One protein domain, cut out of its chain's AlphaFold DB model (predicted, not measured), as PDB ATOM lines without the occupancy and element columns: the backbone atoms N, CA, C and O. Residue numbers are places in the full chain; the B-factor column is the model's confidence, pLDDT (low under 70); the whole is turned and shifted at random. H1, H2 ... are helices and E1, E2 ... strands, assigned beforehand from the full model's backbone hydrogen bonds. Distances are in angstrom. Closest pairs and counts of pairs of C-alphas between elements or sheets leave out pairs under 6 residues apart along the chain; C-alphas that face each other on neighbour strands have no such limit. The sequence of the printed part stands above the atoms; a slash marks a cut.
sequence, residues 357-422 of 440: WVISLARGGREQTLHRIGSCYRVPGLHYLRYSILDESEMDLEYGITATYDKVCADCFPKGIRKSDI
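AT A GLANCE: This is residues 357 to 422 of the 440 residues of the protein "Hypothetical protein" of Polarella glacialis (UniProt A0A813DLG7). Little regular structure: a small three-stranded antiparallel sheet, order E2 - E1 - E3, with long loops that reach past it to residues 396 to 399 and the short H1 at the end away from the sheet. The printed part has 66 residues with E1, E2, E3 and H1 in that order, of mixed class, 17 residues in named elements. It is compact, radius of gyration of the C-alphas 11.5 A, yet elongated, spanning 33 by 20 by 18 A.

IN THESE COORDINATES: E1, residues 357 to 361, begins at C-alpha 357 (251.235, 276.860, 455.600) and is 13.6 A long. E2 is residues 368 to 372, 13.5 A; E3 is residues 387 to 389. H1, residues 419 to 422, ends at C-alpha 422 (252.248, 279.782, 446.012).

HOW THE PARTS SIT: E1 and E2 form a hairpin at 152 degrees, with N 371 and O 358 2.8 A apart. E3 is antiparallel to E1 at 161 degrees, N 359 and O 388 2.8 A apart. Residues 369 to 370 of E2 pair parallel with residues 407 to 408. H1 is not on the sheet and is apart from E1 and E2; it is too short for an O i to N i+4 pair, and its one O i to N i+3 pair is within hydrogen-bond range.

THE WHOLE: The C-alphas farthest apart, Leu 382 and Glu 398, are 33.3 A apart. The printed part has no cut; the links E2 to E3 and E3 to H1 are long. Mean pLDDT of the printed part is 70.7, with 24 residues under 70, among them 392 to 400.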
ATOM      1  N   TRP A 357     251.842 275.603 455.158       82.69
ATOM      2  CA  TRP A 357     251.235 276.860 455.600       82.69
ATOM      3  C   TRP A 357     250.478 276.679 456.914       82.69
ATOM      4  O   TRP A 357     249.775 275.691 457.108       82.69
ATOM      5  N   VAL A 358     250.638 277.626 457.836       86.06
ATOM      6  CA  VAL A 358     250.072 277.540 459.188       86.06
ATOM      7  C   VAL A 358     249.584 278.900 459.664       86.06
ATOM      8  O   VAL A 358     250.318 279.884 459.587       86.06
ATOM      9  N   ILE A 359     248.384 278.958 460.237       83.75
ATOM     10  CA  ILE A 359     247.867 280.144 460.924       83.75
ATOM     11  C   ILE A 359     248.063 279.971 462.428       83.75
ATOM     12  O   ILE A 359     247.556 279.025 463.027       83.75
ATOM     13  N   SER A 360     248.796 280.891 463.055       85.31
ATOM     14  CA  SER A 360     248.968 280.932 464.508       85.31
ATOM     15  C   SER A 360     247.918 281.827 465.169       85.31
ATOM     16  O   SER A 360     247.542 282.869 464.630       85.31
ATOM     17  N   LEU A 361     247.457 281.433 466.360       77.12
ATOM     18  CA  LEU A 361     246.485 282.185 467.160       77.12
ATOM     19  C   LEU A 361     247.175 282.823 468.373       77.12
ATOM     20  O   LEU A 361     247.747 282.123 469.215       77.12
ATOM     21  N   ALA A 362     247.094 284.152 468.503       70.12
ATOM     22  CA  ALA A 362     247.663 284.878 469.639       70.12
ATOM     23  C   ALA A 362     247.017 284.474 470.982       70.12
ATOM     24  O   ALA A 362     245.852 284.067 471.050       70.12
ATOM     25  N   ARG A 363     247.769 284.622 472.086       50.81
ATOM     26  CA  ARG A 363     247.316 284.317 473.457       50.81
ATOM     27  C   ARG A 363     246.180 285.283 473.845       50.81
ATOM     28  O   ARG A 363     246.425 286.399 474.283       50.81
ATOM     29  N   GLY A 364     244.941 284.857 473.604       54.25
ATOM     30  CA  GLY A 364     243.721 285.662 473.755       54.25
ATOM     31  C   GLY A 364     242.737 285.549 472.582       54.25
ATOM     32  O   GLY A 364     241.625 286.049 472.698       54.25
ATOM     33  N   GLY A 365     243.121 284.900 471.473       56.75
ATOM     34  CA  GLY A 365     242.250 284.637 470.316       56.75
ATOM     35  C   GLY A 365     241.908 285.861 469.461       56.75
ATOM     36  O   GLY A 365     241.074 285.753 468.574       56.75
ATOM     37  N   ARG A 366     242.527 287.016 469.732       60.34
ATOM     38  CA  ARG A 366     242.204 288.302 469.089       60.34
ATOM     39  C   ARG A 366     243.000 288.595 467.817       60.34
ATOM     40  O   ARG A 366     242.779 289.641 467.227       60.34
ATOM     41  N   GLU A 367     243.950 287.739 467.447       72.25
ATOM     42  CA  GLU A 367     244.790 287.983 466.274       72.25
ATOM     43  C   GLU A 367     245.323 286.667 465.683       72.25
ATOM     44  O   GLU A 367     245.922 285.852 466.398       72.25
ATOM     45  N   GLN A 368     245.093 286.472 464.386       85.50
ATOM     46  CA  GLN A 368     245.479 285.322 463.573       85.50
ATOM     47  C   GLN A 368     246.586 285.727 462.602       85.50
ATOM     48  O   GLN A 368     246.426 286.661 461.813       85.50
ATOM     49  N   THR A 369     247.733 285.051 462.673       84.31
ATOM     50  CA  THR A 369     248.896 285.378 461.836       84.31
ATOM     51  C   THR A 369     249.288 284.209 460.950       84.31
ATOM     52  O   THR A 369     249.557 283.118 461.447       84.31
ATOM     53  N   LEU A 370     249.375 284.450 459.643       85.94
ATOM     54  CA  LEU A 370     249.779 283.450 458.659       85.94
ATOM     55  C   LEU A 370     251.307 283.270 458.610       85.94
ATOM     56  O   LEU A 370     252.066 284.245 458.545       85.94
ATOM     57  N   HIS A 371     251.750 282.015 458.591       86.50
ATOM     58  CA  HIS A 371     253.141 281.570 458.511       86.50
ATOM     59  C   HIS A 371     253.322 280.501 457.427       86.50
ATOM     60  O   HIS A 371     252.391 279.774 457.091       86.50
ATOM     61  N   ARG A 372     254.563 280.353 456.957       84.44
ATOM     62  CA  ARG A 372     255.030 279.205 456.175       84.44
ATOM     63  C   ARG A 372     256.153 278.521 456.954       84.44
ATOM     64  O   ARG A 372     257.129 279.178 457.327       84.44
ATOM     65  N   ILE A 373     255.985 277.240 457.281       79.19
ATOM     66  CA  ILE A 373     256.939 276.462 458.084       79.19
ATOM     67  C   ILE A 373     258.290 276.447 457.361       79.19
ATOM     68  O   ILE A 373     258.356 276.180 456.167       79.19
ATOM     69  N   GLY A 374     259.364 276.777 458.081       75.31
ATOM     70  CA  GLY A 374     260.720 276.911 457.529       75.31
ATOM     71  C   GLY A 374     261.071 278.320 457.038       75.31
ATOM     72  O   GLY A 374     262.238 278.707 457.075       75.31
ATOM     73  N   SER A 375     260.081 279.143 456.673       76.06
ATOM     74  CA  SER A 375     260.315 280.504 456.157       76.06
ATOM     75  C   SER A 375     260.472 281.568 457.248       76.06
ATOM     76  O   SER A 375     260.915 282.677 456.967       76.06
ATOM     77  N   CYS A 376     260.147 281.259 458.505       75.00
ATOM     78  CA  CYS A 376     260.476 282.109 459.647       75.00
ATOM     79  C   CYS A 376     260.812 281.280 460.896       75.00
ATOM     80  O   CYS A 376     260.571 280.079 460.953       75.00
ATOM     81  N   TYR A 377     261.406 281.916 461.912       71.94
ATOM     82  CA  TYR A 377     261.945 281.227 463.099       71.94
ATOM     83  C   TYR A 377     260.880 280.618 464.023       71.94
ATOM     84  O   TYR A 377     261.214 279.895 464.961       71.94
ATOM     85  N   ARG A 378     259.605 280.962 463.821       70.69
ATOM     86  CA  ARG A 378     258.514 280.510 464.680       70.69
ATOM     87  C   ARG A 378     258.104 279.100 464.272       70.69
ATOM     88  O   ARG A 378     257.819 278.842 463.110       70.69
ATOM     89  N   VAL A 379     258.033 278.223 465.264       73.44
ATOM     90  CA  VAL A 379     257.796 276.786 465.105       73.44
ATOM     91  C   VAL A 379     256.489 276.443 465.822       73.44
ATOM     92  O   VAL A 379     256.380 276.758 467.017       73.44
ATOM     93  N   PRO A 380     255.512 275.839 465.126       72.06
ATOM     94  CA  PRO A 380     254.288 275.356 465.752       72.06
ATOM     95  C   PRO A 380     254.598 274.389 466.904       72.06
ATOM     96  O   PRO A 380     255.481 273.547 466.786       72.06
ATOM     97  N   GLY A 381     253.931 274.544 468.049       61.44
ATOM     98  CA  GLY A 381     254.150 273.709 469.243       61.44
ATOM     99  C   GLY A 381     255.301 274.149 470.160       61.44
ATOM    100  O   GLY A 381     255.285 273.815 471.339       61.44
ATOM    101  N   LEU A 382     256.247 274.965 469.674       64.00
ATOM    102  CA  LEU A 382     257.326 275.554 470.489       64.00
ATOM    103  C   LEU A 382     257.096 277.049 470.750       64.00
ATOM    104  O   LEU A 382     257.190 277.522 471.878       64.00
ATOM    105  N   HIS A 383     256.778 277.800 469.693       69.31
ATOM    106  CA  HIS A 383     256.666 279.260 469.735       69.31
ATOM    107  C   HIS A 383     255.216 279.748 469.798       69.31
ATOM    108  O   HIS A 383     254.931 280.793 470.380       69.31
ATOM    109  N   TYR A 384     254.295 278.988 469.212       70.94
ATOM    110  CA  TYR A 384     252.861 279.175 469.380       70.94
ATOM    111  C   TYR A 384     252.207 277.804 469.532       70.94
ATOM    112  O   TYR A 384     252.390 276.906 468.713       70.94
ATOM    113  N   LEU A 385     251.469 277.635 470.628       65.50
ATOM    114  CA  LEU A 385     250.863 276.354 471.002       65.50
ATOM    115  C   LEU A 385     249.522 276.105 470.295       65.50
ATOM    116  O   LEU A 385     249.051 274.976 470.269       65.50
ATOM    117  N   ARG A 386     248.891 277.150 469.742       71.44
ATOM    118  CA  ARG A 386     247.602 277.069 469.038       71.44
ATOM    119  C   ARG A 386     247.775 277.522 467.597       71.44
ATOM    120  O   ARG A 386     248.146 278.673 467.362       71.44
ATOM    121  N   TYR A 387     247.503 276.618 466.665       83.06
ATOM    122  CA  TYR A 387     247.612 276.868 465.236       83.06
ATOM    123  C   TYR A 387     246.734 275.913 464.422       83.06
ATOM    124  O   TYR A 387     246.389 274.838 464.909       83.06
ATOM    125  N   SER A 388     246.399 276.304 463.193       79.69
ATOM    126  CA  SER A 388     245.790 275.441 462.174       79.69
ATOM    127  C   SER A 388     246.720 275.342 460.970       79.69
ATOM    128  O   SER A 388     247.316 276.337 460.557       79.69
ATOM    129  N   ILE A 389     246.888 274.133 460.443       80.88
ATOM    130  CA  ILE A 389     247.617 273.901 459.192       80.88
ATOM    131  C   ILE A 389     246.612 274.108 458.060       80.88
ATOM    132  O   ILE A 389     245.516 273.561 458.145       80.88
ATOM    133  N   LEU A 390     246.978 274.914 457.065       75.06
ATOM    134  CA  LEU A 390     246.147 275.141 455.886       75.06
ATOM    135  C   LEU A 390     246.329 273.987 454.907       75.06
ATOM    136  O   LEU A 390     247.464 273.563 454.657       75.06
ATOM    137  N   ASP A 391     245.223 273.491 454.371       71.06
ATOM    138  CA  ASP A 391     245.235 272.439 453.362       71.06
ATOM    139  C   ASP A 391     245.229 273.008 451.932       71.06
ATOM    140  O   ASP A 391     245.110 274.213 451.703       71.06
ATOM    141  N   GLU A 392     245.399 272.130 450.942       61.34
ATOM    142  CA  GLU A 392     245.425 272.519 449.526       61.34
ATOM    143  C   GLU A 392     244.094 273.116 449.037       61.34
ATOM    144  O   GLU A 392     244.085 273.819 448.031       61.34
ATOM    145  N   SER A 393     242.979 272.885 449.744       56.84
ATOM    146  CA  SER A 393     241.670 273.447 449.388       56.84
ATOM    147  C   SER A 393     241.512 274.916 449.807       56.84
ATOM    148  O   SER A 393     240.662 275.627 449.270       56.84
ATOM    149  N   GLU A 394     242.379 275.395 450.704       59.25
ATOM    150  CA  GLU A 394     242.435 276.776 451.196       59.25
ATOM    151  C   GLU A 394     243.447 277.658 450.426       59.25
ATOM    152  O   GLU A 394     243.749 278.791 450.827       59.25
ATOM    153  N   MET A 395     243.972 277.159 449.298       61.66
ATOM    154  CA  MET A 395     244.907 277.864 448.415       61.66
ATOM    155  C   MET A 395     244.373 277.924 446.974       61.66
ATOM    156  O   MET A 395     244.369 276.924 446.261       61.66
ATOM    157  N   ASP A 396     243.959 279.108 446.514       56.53
ATOM    158  CA  ASP A 396     243.517 279.343 445.134       56.53
ATOM    159  C   ASP A 396     244.678 279.906 444.290       56.53
ATOM    160  O   ASP A 396     245.328 280.890 444.659       56.53
ATOM    161  N   LEU A 397     244.962 279.286 443.143       53.34
ATOM    162  CA  LEU A 397     246.054 279.689 442.247       53.34
ATOM    163  C   LEU A 397     245.797 281.032 441.538       53.34
ATOM    164  O   LEU A 397     246.750 281.709 441.140       53.34
ATOM    165  N   GLU A 398     244.535 281.439 441.378       45.28
ATOM    166  CA  GLU A 398     244.154 282.695 440.732       45.28
ATOM    167  C   GLU A 398     244.027 283.844 441.747       45.28
ATOM    168  O   GLU A 398     244.496 284.959 441.472       45.28
ATOM    169  N   TYR A 399     243.493 283.559 442.943       45.94
ATOM    170  CA  TYR A 399     243.141 284.564 443.959       45.94
ATOM    171  C   TYR A 399     243.995 284.555 445.245       45.94
ATOM    172  O   TYR A 399     243.934 285.515 446.015       45.94
ATOM    173  N   GLY A 400     244.847 283.548 445.462       65.06
ATOM    174  CA  GLY A 400     245.713 283.427 446.641       65.06
ATOM    175  C   GLY A 400     245.108 282.597 447.783       65.06
ATOM    176  O   GLY A 400     244.228 281.770 447.575       65.06
ATOM    177  N   ILE A 401     245.605 282.788 449.010       71.00
ATOM    178  CA  ILE A 401     245.141 282.045 450.200       71.00
ATOM    179  C   ILE A 401     243.742 282.516 450.593       71.00
ATOM    180  O   ILE A 401     243.553 283.700 450.872       71.00
ATOM    181  N   THR A 402     242.787 281.586 450.632       63.78
ATOM    182  CA  THR A 402     241.365 281.864 450.896       63.78
ATOM    183  C   THR A 402     241.002 281.776 452.380       63.78
ATOM    184  O   THR A 402     239.958 282.288 452.787       63.78
ATOM    185  N   ALA A 403     241.872 281.182 453.204       70.75
ATOM    186  CA  ALA A 403     241.698 281.118 454.650       70.75
ATOM    187  C   ALA A 403     241.730 282.504 455.312       70.75
ATOM    188  O   ALA A 403     242.480 283.398 454.913       70.75
ATOM    189  N   THR A 404     240.932 282.679 456.366       71.88
ATOM    190  CA  THR A 404     240.854 283.935 457.115       71.88
ATOM    191  C   THR A 404     242.065 284.107 458.028       71.88
ATOM    192  O   THR A 404     242.389 283.242 458.833       71.88
ATOM    193  N   TYR A 405     242.746 285.246 457.912       80.88
ATOM    194  CA  TYR A 405     243.824 285.664 458.807       80.88
ATOM    195  C   TYR A 405     243.825 287.190 458.933       80.88
ATOM    196  O   TYR A 405     243.447 287.900 458.004       80.88
ATOM    197  N   ASP A 406     244.281 287.705 460.075       77.50
ATOM    198  CA  ASP A 406     244.279 289.148 460.343       77.50
ATOM    199  C   ASP A 406     245.523 289.834 459.770       77.50
ATOM    200  O   ASP A 406     245.489 290.994 459.358       77.50
ATOM    201  N   LYS A 407     246.654 289.119 459.746       82.44
ATOM    202  CA  LYS A 407     247.918 289.620 459.196       82.44
ATOM    203  C   LYS A 407     248.856 288.501 458.763       82.44
ATOM    204  O   LYS A 407     248.759 287.360 459.211       82.44
ATOM    205  N   VAL A 408     249.832 288.849 457.933       85.69
ATOM    206  CA  VAL A 408     250.903 287.937 457.518       85.69
ATOM    207  C   VAL A 408     252.147 288.146 458.370       85.69
ATOM    208  O   VAL A 408     252.468 289.265 458.777       85.69
ATOM    209  N   CYS A 409     252.872 287.070 458.660       81.62
ATOM    210  CA  CYS A 409     254.129 287.174 459.382       81.62
ATOM    211  C   CYS A 409     255.171 287.897 458.524       81.62
ATOM    212  O   CYS A 409     255.644 287.342 457.538       81.62
ATOM    213  N   ALA A 410     255.576 289.099 458.935       78.75
ATOM    214  CA  ALA A 410     256.551 289.919 458.210       78.75
ATOM    215  C   ALA A 410     257.900 289.213 457.977       78.75
ATOM    216  O   ALA A 410     258.558 289.476 456.980       78.75
ATOM    217  N   ASP A 411     258.292 288.283 458.853       73.94
ATOM    218  CA  ASP A 411     259.515 287.491 458.664       73.94
ATOM    219  C   ASP A 411     259.344 286.408 457.591       73.94
ATOM    220  O   ASP A 411     260.285 286.097 456.871       73.94
ATOM    221  N   CYS A 412     258.141 285.838 457.492       78.88
ATOM    222  CA  CYS A 412     257.822 284.819 456.496       78.88
ATOM    223  C   CYS A 412     257.502 285.478 455.130       78.88
ATOM    224  O   CYS A 412     257.797 284.897 454.093       78.88
ATOM    225  N   PHE A 413     256.949 286.704 455.125       81.38
ATOM    226  CA  PHE A 413     256.519 287.455 453.933       81.38
ATOM    227  C   PHE A 413     256.964 288.931 453.992       81.38
ATOM    228  O   PHE A 413     256.130 289.837 454.088       81.38
ATOM    229  N   PRO A 414     258.276 289.224 453.914       66.44
ATOM    230  CA  PRO A 414     258.819 290.576 454.110       66.44
ATOM    231  C   PRO A 414     258.381 291.601 453.059       66.44
ATOM    232  O   PRO A 414     258.560 292.801 453.252       66.44
ATOM    233  N   LYS A 415     257.808 291.148 451.938       72.38
ATOM    234  CA  LYS A 415     257.271 292.000 450.868       72.38
ATOM    235  C   LYS A 415     255.786 291.714 450.581       72.38
ATOM    236  O   LYS A 415     255.320 292.055 449.499       72.38
ATOM    237  N   GLY A 416     255.071 291.085 451.523       71.81
ATOM    238  CA  GLY A 416     253.727 290.530 451.311       71.81
ATOM    239  C   GLY A 416     253.745 289.176 450.586       71.81
ATOM    240  O   GLY A 416     254.814 288.704 450.202       71.81
ATOM    241  N   ILE A 417     252.575 288.546 450.423       72.38
ATOM    242  CA  ILE A 417     252.429 287.253 449.724       72.38
ATOM    243  C   ILE A 417     252.576 287.481 448.214       72.38
ATOM    244  O   ILE A 417     251.855 288.300 447.640       72.38
ATOM    245  N   ARG A 418     253.496 286.768 447.556       64.88
ATOM    246  CA  ARG A 418     253.696 286.832 446.098       64.88
ATOM    247  C   ARG A 418     253.137 285.588 445.416       64.88
ATOM    248  O   ARG A 418     253.153 284.508 445.992       64.88
ATOM    249  N   LYS A 419     252.747 285.703 444.140       55.75
ATOM    250  CA  LYS A 419     252.313 284.544 443.329       55.75
ATOM    251  C   LYS A 419     253.384 283.445 443.228       55.75
ATOM    252  O   LYS A 419     253.040 282.273 443.179       55.75
ATOM    253  N   SER A 420     254.668 283.811 443.270       54.31
ATOM    254  CA  SER A 420     255.794 282.863 443.309       54.31
ATOM    255  C   SER A 420     255.885 282.063 444.609       54.31
ATOM    256  O   SER A 420     256.478 280.998 444.615       54.31
ATOM    257  N   ASP A 421     255.314 282.559 445.710       56.84
ATOM    258  CA  ASP A 421     255.358 281.858 447.000       56.84
ATOM    259  C   ASP A 421     254.325 280.718 447.059       56.84
ATOM    260  O   ASP A 421     254.418 279.851 447.927       56.84
ATOM    261  N   ILE A 422     253.366 280.727 446.127       58.16
ATOM    262  CA  ILE A 422     252.248 279.782 446.012       58.16
ATOM    263  C   ILE A 422     252.559 278.675 444.978       58.16
ATOM    264  O   ILE A 422     251.975 277.599 445.049       58.16
TER     265      ILE A 422